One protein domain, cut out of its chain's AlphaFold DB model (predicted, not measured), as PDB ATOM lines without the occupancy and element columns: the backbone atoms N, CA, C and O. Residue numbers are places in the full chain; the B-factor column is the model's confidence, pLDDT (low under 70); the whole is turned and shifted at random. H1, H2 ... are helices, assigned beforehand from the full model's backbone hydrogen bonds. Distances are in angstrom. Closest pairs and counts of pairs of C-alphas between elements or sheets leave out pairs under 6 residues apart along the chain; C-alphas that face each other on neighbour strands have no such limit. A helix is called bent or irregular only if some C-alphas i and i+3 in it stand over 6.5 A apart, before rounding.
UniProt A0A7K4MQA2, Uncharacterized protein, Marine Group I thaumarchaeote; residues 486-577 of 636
ATOM      1  N   SER A 486     216.965  97.452 177.226       61.56
ATOM      2  CA  SER A 486     217.832  96.294 177.448       61.56
ATOM      3  C   SER A 486     219.252  96.544 176.912       61.56
ATOM      4  O   SER A 486     220.212  96.497 177.680       61.56
ATOM      5  N   GLU A 487     219.403  96.915 175.634       71.25
ATOM      6  CA  GLU A 487     220.694  97.202 174.998       71.25
ATOM      7  C   GLU A 487     221.391  98.429 175.591       71.25
ATOM      8  O   GLU A 487     222.623  98.469 175.662       71.25
ATOM      9  N   ALA A 488     220.631  99.436 176.023       73.50
ATOM     10  CA  ALA A 488     221.170 100.606 176.703       73.50
ATOM     11  C   ALA A 488     221.826 100.222 178.041       73.50
ATOM     12  O   ALA A 488     222.911 100.722 178.353       73.50
ATOM     13  N   ASN A 489     221.218  99.301 178.796       81.38
ATOM     14  CA  ASN A 489     221.776  98.773 180.040       81.38
ATOM     15  C   ASN A 489     222.954  97.812 179.785       81.38
ATOM     16  O   ASN A 489     224.013  97.957 180.392       81.38
ATOM     17  N   ASP A 490     222.820  96.908 178.811       84.69
ATOM     18  CA  ASP A 490     223.857  95.975 178.337       84.69
ATOM     19  C   ASP A 490     225.160  96.732 177.992       84.69
ATOM     20  O   ASP A 490     226.248  96.436 178.491       84.69
ATOM     21  N   LYS A 491     225.026  97.819 177.221       86.81
ATOM     22  CA  LYS A 491     226.095  98.752 176.831       86.81
ATOM     23  C   LYS A 491     226.688  99.531 178.008       86.81
ATOM     24  O   LYS A 491     227.889  99.810 178.013       86.81
ATOM     25  N   ARG A 492     225.861  99.909 178.989       88.88
ATOM     26  CA  ARG A 492     226.282 100.627 180.203       88.88
ATOM     27  C   ARG A 492     227.141  99.732 181.095       88.88
ATOM     28  O   ARG A 492     228.201 100.167 181.543       88.88
ATOM     29  N   ASN A 493     226.711  98.491 181.300       89.12
ATOM     30  CA  ASN A 493     227.403  97.497 182.118       89.12
ATOM     31  C   ASN A 493     228.716  97.060 181.451       89.12
ATOM     32  O   ASN A 493     229.766  97.087 182.089       89.12
ATOM     33  N   ALA A 494     228.689  96.802 180.140       89.62
ATOM     34  CA  ALA A 494     229.887  96.541 179.342       89.62
ATOM     35  C   ALA A 494     230.926  97.678 179.463       89.62
ATOM     36  O   ALA A 494     232.105  97.421 179.708       89.62
ATOM     37  N   ALA A 495     230.497  98.947 179.380       91.00
ATOM     38  CA  ALA A 495     231.380 100.098 179.579       91.00
ATOM     39  C   ALA A 495     231.969 100.159 181.005       91.00
ATOM     40  O   ALA A 495     233.164 100.413 181.158       91.00
ATOM     41  N   ILE A 496     231.164  99.890 182.040       92.38
ATOM     42  CA  ILE A 496     231.625  99.859 183.438       92.38
ATOM     43  C   ILE A 496     232.690  98.772 183.636       92.38
ATOM     44  O   ILE A 496     233.723  99.061 184.241       92.38
ATOM     45  N   ASN A 497     232.498  97.577 183.071       92.00
ATOM     46  CA  ASN A 497     233.449  96.466 183.186       92.00
ATOM     47  C   ASN A 497     234.812  96.807 182.557       92.00
ATOM     48  O   ASN A 497     235.838  96.668 183.223       92.00
ATOM     49  N   VAL A 498     234.840  97.391 181.347       91.56
ATOM     50  CA  VAL A 498     236.090  97.925 180.754       91.56
ATOM     51  C   VAL A 498     236.735  98.967 181.683       91.56
ATOM     52  O   VAL A 498     237.955  98.993 181.835       91.56
ATOM     53  N   GLY A 499     235.938  99.816 182.342       91.62
ATOM     54  CA  GLY A 499     236.421 100.808 183.312       91.62
ATOM     55  C   GLY A 499     237.022 100.207 184.593       91.62
ATOM     56  O   GLY A 499     237.966 100.777 185.150       91.62
ATOM     57  N   ILE A 500     236.520  99.057 185.050       91.94
ATOM     58  CA  ILE A 500     237.033  98.307 186.210       91.94
ATOM     59  C   ILE A 500     238.361  97.618 185.865       91.94
ATOM     60  O   ILE A 500     239.331  97.737 186.623       91.94
ATOM     61  N   ASP A 501     238.450  96.982 184.698       90.69
ATOM     62  CA  ASP A 501     239.703  96.400 184.210       90.69
ATOM     63  C   ASP A 501     240.763  97.477 183.965       90.69
ATOM     64  O   ASP A 501     241.912  97.329 184.381       90.69
ATOM     65  N   LEU A 502     240.379  98.611 183.370       90.44
ATOM     66  CA  LEU A 502     241.290  99.725 183.109       90.44
ATOM     67  C   LEU A 502     241.795 100.363 184.413       90.44
ATOM     68  O   LEU A 502     242.983 100.663 184.538       90.44
ATOM     69  N   ARG A 503     240.938 100.478 185.441       90.69
ATOM     70  CA  ARG A 503     241.353 100.831 186.813       90.69
ATOM     71  C   ARG A 503     242.373  99.825 187.366       90.69
ATOM     72  O   ARG A 503     243.314 100.229 188.048       90.69
ATOM     73  N   THR A 504     242.206  98.535 187.089       90.50
ATOM     74  CA  THR A 504     243.104  97.467 187.565       90.50
ATOM     75  C   THR A 504     244.437  97.442 186.808       90.50
ATOM     76  O   THR A 504     245.478  97.206 187.421       90.50
ATOM     77  N   TYR A 505     244.439  97.783 185.517       88.00
ATOM     78  CA  TYR A 505     245.647  98.024 184.727       88.00
ATOM     79  C   TYR A 505     246.445  99.219 185.277       88.00
ATOM     80  O   TYR A 505     247.620  99.079 185.618       88.00
ATOM     81  N   LEU A 506     245.782 100.361 185.489       88.88
ATOM     82  CA  LEU A 506     246.383 101.596 186.013       88.88
ATOM     83  C   LEU A 506     246.957 101.462 187.438       88.88
ATOM     84  O   LEU A 506     247.903 102.164 187.791       88.88
ATOM     85  N   LYS A 507     246.456 100.524 188.259       87.25
ATOM     86  CA  LYS A 507     247.095 100.177 189.547       87.25
ATOM     87  C   LYS A 507     248.523  99.640 189.371       87.25
ATOM     88  O   LYS A 507     249.352  99.867 190.251       87.25
ATOM     89  N   LYS A 508     248.797  98.930 188.269       87.00
ATOM     90  CA  LYS A 508     250.115  98.366 187.917       87.00
ATOM     91  C   LYS A 508     250.944  99.330 187.056       87.00
ATOM     92  O   LYS A 508     252.158  99.387 187.217       87.00
ATOM     93  N   HIS A 509     250.289 100.116 186.202       77.88
ATOM     94  CA  HIS A 509     250.905 101.080 185.286       77.88
ATOM     95  C   HIS A 509     250.509 102.517 185.668       77.88
ATOM     96  O   HIS A 509     249.575 103.099 185.120       77.88
ATOM     97  N   ARG A 510     251.203 103.088 186.663       65.00
ATOM     98  CA  ARG A 510     250.957 104.465 187.128       65.00
ATOM     99  C   ARG A 510     251.512 105.496 186.136       65.00
ATOM    100  O   ARG A 510     252.673 105.399 185.752       65.00
ATOM    101  N   GLY A 511     250.723 106.530 185.831       68.56
ATOM    102  CA  GLY A 511     251.159 107.729 185.092       68.56
ATOM    103  C   GLY A 511     250.435 107.999 183.767       68.56
ATOM    104  O   GLY A 511     250.573 109.086 183.210       68.56
ATOM    105  N   GLU A 512     249.634 107.059 183.264       75.00
ATOM    106  CA  GLU A 512     248.971 107.160 181.955       75.00
ATOM    107  C   GLU A 512     247.669 107.988 182.032       75.00
ATOM    108  O   GLU A 512     246.557 107.467 181.958       75.00
ATOM    109  N   THR A 513     247.814 109.311 182.186       78.50
ATOM    110  CA  THR A 513     246.702 110.260 182.443       78.50
ATOM    111  C   THR A 513     245.588 110.273 181.385       78.50
ATOM    112  O   THR A 513     244.492 110.767 181.649       78.50
ATOM    113  N   GLU A 514     245.823 109.741 180.184       83.44
ATOM    114  CA  GLU A 514     244.792 109.597 179.148       83.44
ATOM    115  C   GLU A 514     243.900 108.380 179.408       83.44
ATOM    116  O   GLU A 514     242.674 108.507 179.408       83.44
ATOM    117  N   LEU A 515     244.494 107.238 179.775       86.69
ATOM    118  CA  LEU A 515     243.748 106.075 180.260       86.69
ATOM    119  C   LEU A 515     242.947 106.401 181.528       86.69
ATOM    120  O   LEU A 515     241.859 105.862 181.710       86.69
ATOM    121  N   GLU A 516     243.423 107.314 182.382       87.31
ATOM    122  CA  GLU A 516     242.662 107.772 183.554       87.31
ATOM    123  C   GLU A 516     241.386 108.544 183.183       87.31
ATOM    124  O   GLU A 516     240.325 108.288 183.758       87.31
ATOM    125  N   LYS A 517     241.444 109.434 182.181       88.81
ATOM    126  CA  LYS A 517     240.253 110.133 181.657       88.81
ATOM    127  C   LYS A 517     239.244 109.128 181.095       88.81
ATOM    128  O   LYS A 517     238.052 109.219 181.380       88.81
ATOM    129  N   ILE A 518     239.730 108.145 180.338       89.69
ATOM    130  CA  ILE A 518     238.911 107.114 179.687       89.69
ATOM    131  C   ILE A 518     238.268 106.188 180.724       89.69
ATOM    132  O   ILE A 518     237.061 105.955 180.664       89.69
ATOM    133  N   ARG A 519     239.032 105.744 181.731       91.12
ATOM    134  CA  ARG A 519     238.542 105.035 182.925       91.12
ATOM    135  C   ARG A 519     237.378 105.791 183.561       91.12
ATOM    136  O   ARG A 519     236.339 105.197 183.828       91.12
ATOM    137  N   ASP A 520     237.512 107.101 183.752       90.25
ATOM    138  CA  ASP A 520     236.493 107.912 184.423       90.25
ATOM    139  C   ASP A 520     235.292 108.274 183.533       90.25
ATOM    140  O   ASP A 520     234.282 108.762 184.046       90.25
ATOM    141  N   ILE A 521     235.358 108.030 182.222       90.56
ATOM    142  CA  ILE A 521     234.204 108.056 181.308       90.56
ATOM    143  C   ILE A 521     233.483 106.696 181.348       90.56
ATOM    144  O   ILE A 521     232.269 106.647 181.559       90.56
ATOM    145  N   LEU A 522     234.243 105.602 181.248       91.56
ATOM    146  CA  LEU A 522     233.760 104.219 181.272       91.56
ATOM    147  C   LEU A 522     233.055 103.854 182.586       91.56
ATOM    148  O   LEU A 522     231.933 103.352 182.565       91.56
ATOM    149  N   LEU A 523     233.639 104.212 183.734       91.25
ATOM    150  CA  LEU A 523     233.036 104.016 185.062       91.25
ATOM    151  C   LEU A 523     231.726 104.799 185.270       91.25
ATOM    152  O   LEU A 523     230.951 104.466 186.162       91.25
ATOM    153  N   LYS A 524     231.445 105.821 184.450       91.31
ATOM    154  CA  LYS A 524     230.147 106.524 184.431       91.31
ATOM    155  C   LYS A 524     229.114 105.820 183.537       91.31
ATOM    156  O   LYS A 524     228.047 106.379 183.289       91.31
ATOM    157  N   GLY A 525     229.425 104.623 183.027       87.88
ATOM    158  CA  GLY A 525     228.588 103.872 182.094       87.88
ATOM    159  C   GLY A 525     228.508 104.492 180.700       87.88
ATOM    160  O   GLY A 525     227.533 104.269 179.984       87.88
ATOM    161  N   LYS A 526     229.494 105.315 180.318       89.44
ATOM    162  CA  LYS A 526     229.541 105.997 179.020       89.44
ATOM    163  C   LYS A 526     230.710 105.468 178.200       89.44
ATOM    164  O   LYS A 526     231.800 105.266 178.716       89.44
ATOM    165  N   LEU A 527     230.492 105.287 176.900       88.25
ATOM    166  CA  LEU A 527     231.575 104.975 175.971       88.25
ATOM    167  C   LEU A 527     232.331 106.266 175.604       88.25
ATOM    168  O   LEU A 527     231.663 107.240 175.232       88.25
ATOM    169  N   PRO A 528     233.679 106.291 175.650       88.94
ATOM    170  CA  PRO A 528     234.471 107.434 175.190       88.94
ATOM    171  C   PRO A 528     234.158 107.773 173.728       88.94
ATOM    172  O   PRO A 528     233.696 106.929 172.951       88.94
ATOM    173  N   GLN A 529     234.356 109.029 173.338       86.00
ATOM    174  CA  GLN A 529     234.373 109.431 171.935       86.00
ATOM    175  C   GLN A 529     235.736 109.104 171.318       86.00
ATOM    176  O   GLN A 529     236.727 108.942 172.022       86.00
ATOM    177  N   VAL A 530     235.810 109.087 169.985       84.06
ATOM    178  CA  VAL A 530     237.077 108.934 169.243       84.06
ATOM    179  C   VAL A 530     238.105 110.009 169.645       84.06
ATOM    180  O   VAL A 530     239.298 109.741 169.656       84.06
ATOM    181  N   LYS A 531     237.637 111.201 170.049       83.56
ATOM    182  CA  LYS A 531     238.456 112.326 170.545       83.56
ATOM    183  C   LYS A 531     238.922 112.197 172.001       83.56
ATOM    184  O   LYS A 531     239.816 112.932 172.401       83.56
ATOM    185  N   ASP A 532     238.295 111.322 172.787       84.50
ATOM    186  CA  ASP A 532     238.676 111.062 174.184       84.50
ATOM    187  C   ASP A 532     239.676 109.892 174.284       84.50
ATOM    188  O   ASP A 532     240.122 109.552 175.376       84.50
ATOM    189  N   MET A 533     239.961 109.237 173.154       84.38
ATOM    190  CA  MET A 533     240.744 108.011 173.017       84.38
ATOM    191  C   MET A 533     242.238 108.367 172.822       84.38
ATOM    192  O   MET A 533     242.527 109.367 172.167       84.38
ATOM    193  N   PRO A 534     243.201 107.601 173.370       87.25
ATOM    194  CA  PRO A 534     244.571 108.061 173.594       87.25
ATOM    195  C   PRO A 534     245.437 107.820 172.361       87.25
ATOM    196  O   PRO A 534     245.354 106.759 171.746       87.25
ATOM    197  N   ASP A 535     246.281 108.771 171.970       83.75
ATOM    198  CA  ASP A 535     246.888 108.703 170.635       83.75
ATOM    199  C   ASP A 535     248.052 107.706 170.487       83.75
ATOM    200  O   ASP A 535     248.457 107.397 169.363       83.75
ATOM    201  N   ASP A 536     248.559 107.140 171.581       86.38
ATOM    202  CA  ASP A 536     249.683 106.207 171.541       86.38
ATOM    203  C   ASP A 536     249.280 104.740 171.269       86.38
ATOM    204  O   ASP A 536     248.261 104.224 171.738       86.38
ATOM    205  N   ASP A 537     250.135 104.027 170.533       82.81
ATOM    206  CA  ASP A 537     249.900 102.639 170.115       82.81
ATOM    207  C   ASP A 537     249.842 101.615 171.261       82.81
ATOM    208  O   ASP A 537     249.372 100.494 171.041       82.81
ATOM    209  N   LYS A 538     250.335 101.933 172.467       85.50
ATOM    210  CA  LYS A 538     250.264 101.021 173.617       85.50
ATOM    211  C   LYS A 538     248.886 101.128 174.250       85.50
ATOM    212  O   LYS A 538     248.190 100.116 174.339       85.50
ATOM    213  N   SER A 539     248.454 102.341 174.583       86.12
ATOM    214  CA  SER A 539     247.121 102.615 175.125       86.12
ATOM    215  C   SER A 539     246.014 102.186 174.157       86.12
ATOM    216  O   SER A 539     245.061 101.529 174.581       86.12
ATOM    217  N   LYS A 540     246.176 102.429 172.843       88.56
ATOM    218  CA  LYS A 540     245.277 101.911 171.788       88.56
ATOM    219  C   LYS A 540     245.111 100.385 171.870       88.56
ATOM    220  O   LYS A 540     243.984  99.889 171.843       88.56
ATOM    221  N   LYS A 541     246.207  99.631 172.040       88.19
ATOM    222  CA  LYS A 541     246.190  98.156 172.173       88.19
ATOM    223  C   LYS A 541     245.634  97.677 173.518       88.19
ATOM    224  O   LYS A 541     244.917  96.678 173.543       88.19
ATOM    225  N   VAL A 542     245.924  98.376 174.617       89.06
ATOM    226  CA  VAL A 542     245.370  98.072 175.950       89.06
ATOM    227  C   VAL A 542     243.851  98.228 175.937       89.06
ATOM    228  O   VAL A 542     243.147  97.283 176.288       89.06
ATOM    229  N   ILE A 543     243.333  99.367 175.466       89.50
ATOM    230  CA  ILE A 543     241.885  99.603 175.392       89.50
ATOM    231  C   ILE A 543     241.221  98.595 174.457       89.50
ATOM    232  O   ILE A 543     240.217  98.007 174.850       89.50
ATOM    233  N   LEU A 544     241.780  98.341 173.267       90.44
ATOM    234  CA  LEU A 544     241.234  97.339 172.348       90.44
ATOM    235  C   LEU A 544     241.117  95.961 173.012       90.44
ATOM    236  O   LEU A 544     240.080  95.319 172.889       90.44
ATOM    237  N   LYS A 545     242.140  95.521 173.760       91.31
ATOM    238  CA  LYS A 545     242.100  94.243 174.485       91.31
ATOM    239  C   LYS A 545     241.007  94.226 175.558       91.31
ATOM    240  O   LYS A 545     240.243  93.268 175.628       91.31
ATOM    241  N   LEU A 546     240.900  95.278 176.370       90.75
ATOM    242  CA  LEU A 546     239.872  95.354 177.414       90.75
ATOM    243  C   LEU A 546     238.453  95.458 176.832       90.75
ATOM    244  O   LEU A 546     237.523  94.886 177.397       90.75
ATOM    245  N   MET A 547     238.293  96.135 175.691       89.69
ATOM    246  CA  MET A 547     237.026  96.230 174.965       89.69
ATOM    247  C   MET A 547     236.639  94.910 174.287       89.69
ATOM    248  O   MET A 547     235.488  94.516 174.441       89.69
ATOM    249  N   LYS A 548     237.572  94.196 173.631       89.50
ATOM    250  CA  LYS A 548     237.330  92.842 173.088       89.50
ATOM    251  C   LYS A 548     236.876  91.862 174.179       89.50
ATOM    252  O   LYS A 548     235.991  91.055 173.935       89.50
ATOM    253  N   ASN A 549     237.450  91.952 175.382       88.31
ATOM    254  CA  ASN A 549     237.105  91.064 176.495       88.31
ATOM    255  C   ASN A 549     235.721  91.339 177.118       88.31
ATOM    256  O   ASN A 549     235.070  90.403 177.569       88.31
ATOM    257  N   ASN A 550     235.291  92.605 177.194       86.38
ATOM    258  CA  ASN A 550     234.136  93.015 178.010       86.38
ATOM    259  C   ASN A 550     232.953  93.599 177.214       86.38
ATOM    260  O   ASN A 550     231.922  93.910 177.810       86.38
ATOM    261  N   MET A 551     233.075  93.806 175.896       86.94
ATOM    262  CA  MET A 551     232.023  94.431 175.085       86.94
ATOM    263  C   MET A 551     231.755  93.682 173.780       86.94
ATOM    264  O   MET A 551     232.664  93.399 173.009       86.94
ATOM    265  N   LYS A 552     230.470  93.481 173.469       84.88
ATOM    266  CA  LYS A 552     230.004  92.992 172.163       84.88
ATOM    267  C   LYS A 552     230.396  94.000 171.065       84.88
ATOM    268  O   LYS A 552     230.106  95.193 171.192       84.88
ATOM    269  N   ASN A 553     230.975  93.530 169.958       80.69
ATOM    270  CA  ASN A 553     231.484  94.355 168.849       80.69
ATOM    271  C   ASN A 553     230.445  95.319 168.237       80.69
ATOM    272  O   ASN A 553     230.780  96.413 167.779       80.69
ATOM    273  N   LYS A 554     229.143  95.004 168.334       79.56
ATOM    274  CA  LYS A 554     228.060  95.935 167.955       79.56
ATOM    275  C   LYS A 554     228.193  97.329 168.597       79.56
ATOM    276  O   LYS A 554     227.822  98.320 167.973       79.56
ATOM    277  N   PHE A 555     228.792  97.431 169.788       84.12
ATOM    278  CA  PHE A 555     229.070  98.701 170.468       84.12
ATOM    279  C   PHE A 555     230.378  99.385 170.020       84.12
ATOM    280  O   PHE A 555     230.533 100.593 170.222       84.12
ATOM    281  N   ALA A 556     231.299  98.648 169.392       81.56
ATOM    282  CA  ALA A 556     232.591  99.133 168.908       81.56
ATOM    283  C   ALA A 556     232.515  99.845 167.547       81.56
ATOM    284  O   ALA A 556     233.381 100.668 167.259       81.56
ATOM    285  N   LYS A 557     231.444  99.639 166.761       83.50
ATOM    286  CA  LYS A 557     231.195 100.297 165.454       83.50
ATOM    287  C   LYS A 557     231.418 101.825 165.452       83.50
ATOM    288  O   LYS A 557     231.800 102.389 164.433       83.50
ATOM    289  N   ARG A 558     231.242 102.493 166.603       82.62
ATOM    290  CA  ARG A 558     231.525 103.931 166.832       82.62
ATOM    291  C   ARG A 558     233.006 104.342 166.711       82.62
ATOM    292  O   ARG A 558     233.282 105.536 166.713       82.62
ATOM    293  N   TYR A 559     233.931 103.382 166.674       85.00
ATOM    294  CA  TYR A 559     235.383 103.586 166.586       85.00
ATOM    295  C   TYR A 559     235.954 103.202 165.210       85.00
ATOM    296  O   TYR A 559     237.172 103.131 165.056       85.00
ATOM    297  N   LYS A 560     235.099 102.953 164.209       83.19
ATOM    298  CA  LYS A 560     235.536 102.675 162.836       83.19
ATOM    299  C   LYS A 560     236.393 103.833 162.302       83.19
ATOM    300  O   LYS A 560     236.010 104.994 162.440       83.19
ATOM    301  N   GLY A 561     237.550 103.524 161.723       81.75
ATOM    302  CA  GLY A 561     238.547 104.485 161.250       81.75
ATOM    303  C   GLY A 561     239.447 105.091 162.334       81.75
ATOM    304  O   GLY A 561     240.258 105.957 162.016       81.75
ATOM    305  N   TYR A 562     239.336 104.676 163.603       83.25
ATOM    306  CA  TYR A 562     240.223 105.158 164.674       83.25
ATOM    307  C   TYR A 562     241.601 104.476 164.666       83.25
ATOM    308  O   TYR A 562     242.623 105.092 164.971       83.25
ATOM    309  N   SER A 563     241.633 103.182 164.355       84.94
ATOM    310  CA  SER A 563     242.847 102.374 164.294       84.94
ATOM    311  C   SER A 563     242.540 101.093 163.532       84.94
ATOM    312  O   SER A 563     241.503 100.475 163.774       84.94
ATOM    313  N   SER A 564     243.474 100.644 162.692       83.44
ATOM    314  CA  SER A 564     243.332  99.411 161.911       83.44
ATOM    315  C   SER A 564     242.969  98.193 162.765       83.44
ATOM    316  O   SER A 564     242.195  97.360 162.317       83.44
ATOM    317  N   ALA A 565     243.449  98.112 164.009       82.94
ATOM    318  CA  ALA A 565     243.140  97.003 164.917       82.94
ATOM    319  C   ALA A 565     241.724  97.073 165.540       82.94
ATOM    320  O   ALA A 565     241.189  96.051 165.970       82.94
ATOM    321  N   PHE A 566     241.098  98.258 165.576       85.06
ATOM    322  CA  PHE A 566     239.660  98.391 165.841       85.06
ATOM    323  C   PHE A 566     238.848  98.065 164.583       85.06
ATOM    324  O   PHE A 566     237.834  97.381 164.684       85.06
ATOM    325  N   ASP A 567     239.302  98.498 163.405       86.56
ATOM    326  CA  ASP A 567     238.628  98.204 162.138       86.56
ATOM    327  C   ASP A 567     238.600  96.702 161.822       86.56
ATOM    328  O   ASP A 567     237.533  96.193 161.482       86.56
ATOM    329  N   THR A 568     239.710  95.972 162.018       86.38
ATOM    330  CA  THR A 568     239.725  94.509 161.844       86.38
ATOM    331  C   THR A 568     238.773  93.819 162.809       86.38
ATOM    332  O   THR A 568     238.045  92.931 162.386       86.38
ATOM    333  N   TRP A 569     238.701  94.256 164.074       83.44
ATOM    334  CA  TRP A 569     237.724  93.711 165.024       83.44
ATOM    335  C   TRP A 569     236.288  93.921 164.540       83.44
ATOM    336  O   TRP A 569     235.488  92.989 164.547       83.44
ATOM    337  N   ILE A 570     235.971  95.123 164.057       86.75
ATOM    338  CA  ILE A 570     234.640  95.462 163.544       86.75
ATOM    339  C   ILE A 570     234.254  94.585 162.335       86.75
ATOM    340  O   ILE A 570     233.064  94.333 162.151       86.75
ATOM    341  N   THR A 571     235.220  94.071 161.562       82.25
ATOM    342  CA  THR A 571     234.976  93.127 160.451       82.25
ATOM    343  C   THR A 571     235.041  91.637 160.827       82.25
ATOM    344  O   THR A 571     234.272  90.859 160.265       82.25
ATOM    345  N   GLU A 572     235.883  91.231 161.788       70.75
ATOM    346  CA  GLU A 572     236.111  89.821 162.187       70.75
ATOM    347  C   GLU A 572     234.820  89.082 162.602       70.75
ATOM    348  O   GLU A 572     234.719  87.872 162.428       70.75
ATOM    349  N   GLU A 573     233.813  89.789 163.131       53.44
ATOM    350  CA  GLU A 573     232.548  89.179 163.587       53.44
ATOM    351  C   GLU A 573     231.370  89.349 162.603       53.44
ATOM    352  O   GLU A 573     230.335  88.701 162.778       53.44
ATOM    353  N   SER A 574     231.491  90.171 161.548       51.78
ATOM    354  CA  SER A 574     230.450  90.225 160.498       51.78
ATOM    355  C   SER A 574     230.363  88.906 159.724       51.78
ATOM    356  O   SER A 574     229.270  88.406 159.470       51.78
ATOM    357  N   GLU A 575     231.504  88.281 159.439       47.03
ATOM    358  CA  GLU A 575     231.576  87.012 158.696       47.03
ATOM    359  C   GLU A 575     231.022  85.824 159.519       47.03
ATOM    360  O   GLU A 575     230.459  84.871 158.974       47.03
ATOM    361  N   LEU A 576     231.081  85.913 160.854       47.59
ATOM    362  CA  LEU A 576     230.504  84.930 161.782       47.59
ATOM    363  C   LEU A 576     228.987  85.085 162.005       47.59
ATOM    364  O   LEU A 576     228.346  84.151 162.481       47.59
ATOM    365  N   THR A 577     228.396  86.238 161.674       37.16
ATOM    366  CA  THR A 577     226.963  86.501 161.914       37.16
ATOM    367  C   THR A 577     226.083  86.314 160.675       37.16
ATOM    368  O   THR A 577     224.913  85.951 160.811       37.16
TER     369      THR A 577
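What this domain is: This is residues 486 to 577 of the 636 residues of an uncharacterized protein of Marine Group I thaumarchaeote (UniProt A0A7K4MQA2). Two helical hairpins lie on opposite sides of one helix, H3: the long H1 with H2 folded back beside it on one side, the shorter H4 and H5 on the other. H3 crosses H1 steeply, the long loop between H2 and H3 runs through residues 523 to 536, and the little H6 ends the printed part beyond H5. The printed part has 92 residues with six named helices, H1 to H6 in that order, and no named strand; the class is all helix, with 67 residues in the helices. The whole is compact, with a radius of gyration of the C-alphas of 12.6 A, and spans 39 by 30 by 21 A.

Where its parts are: H1, residues 486 to 508, is the longest helix at 34.0 A and begins with C-alpha 486 at (217.832, 96.294, 177.448). H2 is residues 513 to 522, 14.3 A long. H3, residues 537 to 550, is 20.1 A long, from C-alpha 537 at (249.900, 102.639, 170.115). H4 is residues 553 to 559, 10.3 A; it is irregular, but only just, with C-alphas 555 and 558 6.8 A apart. H5, residues 564 to 572, is 12.0 A long, and H6, residues 574 to 577, is 5.3 A long and ends with C-alpha 577 at (226.963, 86.501, 161.914).

How they stand to each other: H1 and H2 form a helical hairpin: they touch at a shallow tilt of 28 degrees, opposite ways, and their closest C-alphas, of Gly 499 and Arg 519, are 4.7 A apart. H1 touches H3 with residues 494 to 502 alone, at a steep tilt of 48 degrees, opposite ways; the closest C-alphas are those of Val 498 and Leu 546, at 5.7 A. H2 and H3 are close but not clearly touching, with the C-alphas of Leu 515 and Ser 539 closest at 7.1 A. H3, with residues 541 to 544 alone, and H5 only just touch, with 3 pairs of C-alphas within 8 A, the closest those of Leu 544 and Phe 566 at 6.8 A; the tilt is a shallow 24 degrees, the same way. H4 and H5 form the second helical hairpin, touching at a shallow tilt of 31 degrees, opposite ways, with the C-alphas of Lys 557 and Ile 570 closest at 6.2 A. H3 and H4 are near each other, with no C-alphas within 8 A beyond those by their link. H5 and H6 meet only through their link, and H1 and H5 are apart. Every O i to N i+4 pair is within hydrogen-bond range in H2 and H3, against 18 of 19 in H1, 4 of 5 in H5 and 1 of 3 in H4, where 2 of 4 O i to N i+3 pairs are within range; H6 is too short for an i+4 pair.

The domain as a whole: The two C-alphas farthest apart, those of Gly 511 and Thr 577, are 39.7 A apart. The printed part has no cut. The link from H2 to H3 is long, with 14 residues; the other links are tight. The mean pLDDT of the printed part of the model is 83.4, and residue 486, residues 510 to 511 and residues 573 to 577 are under 70.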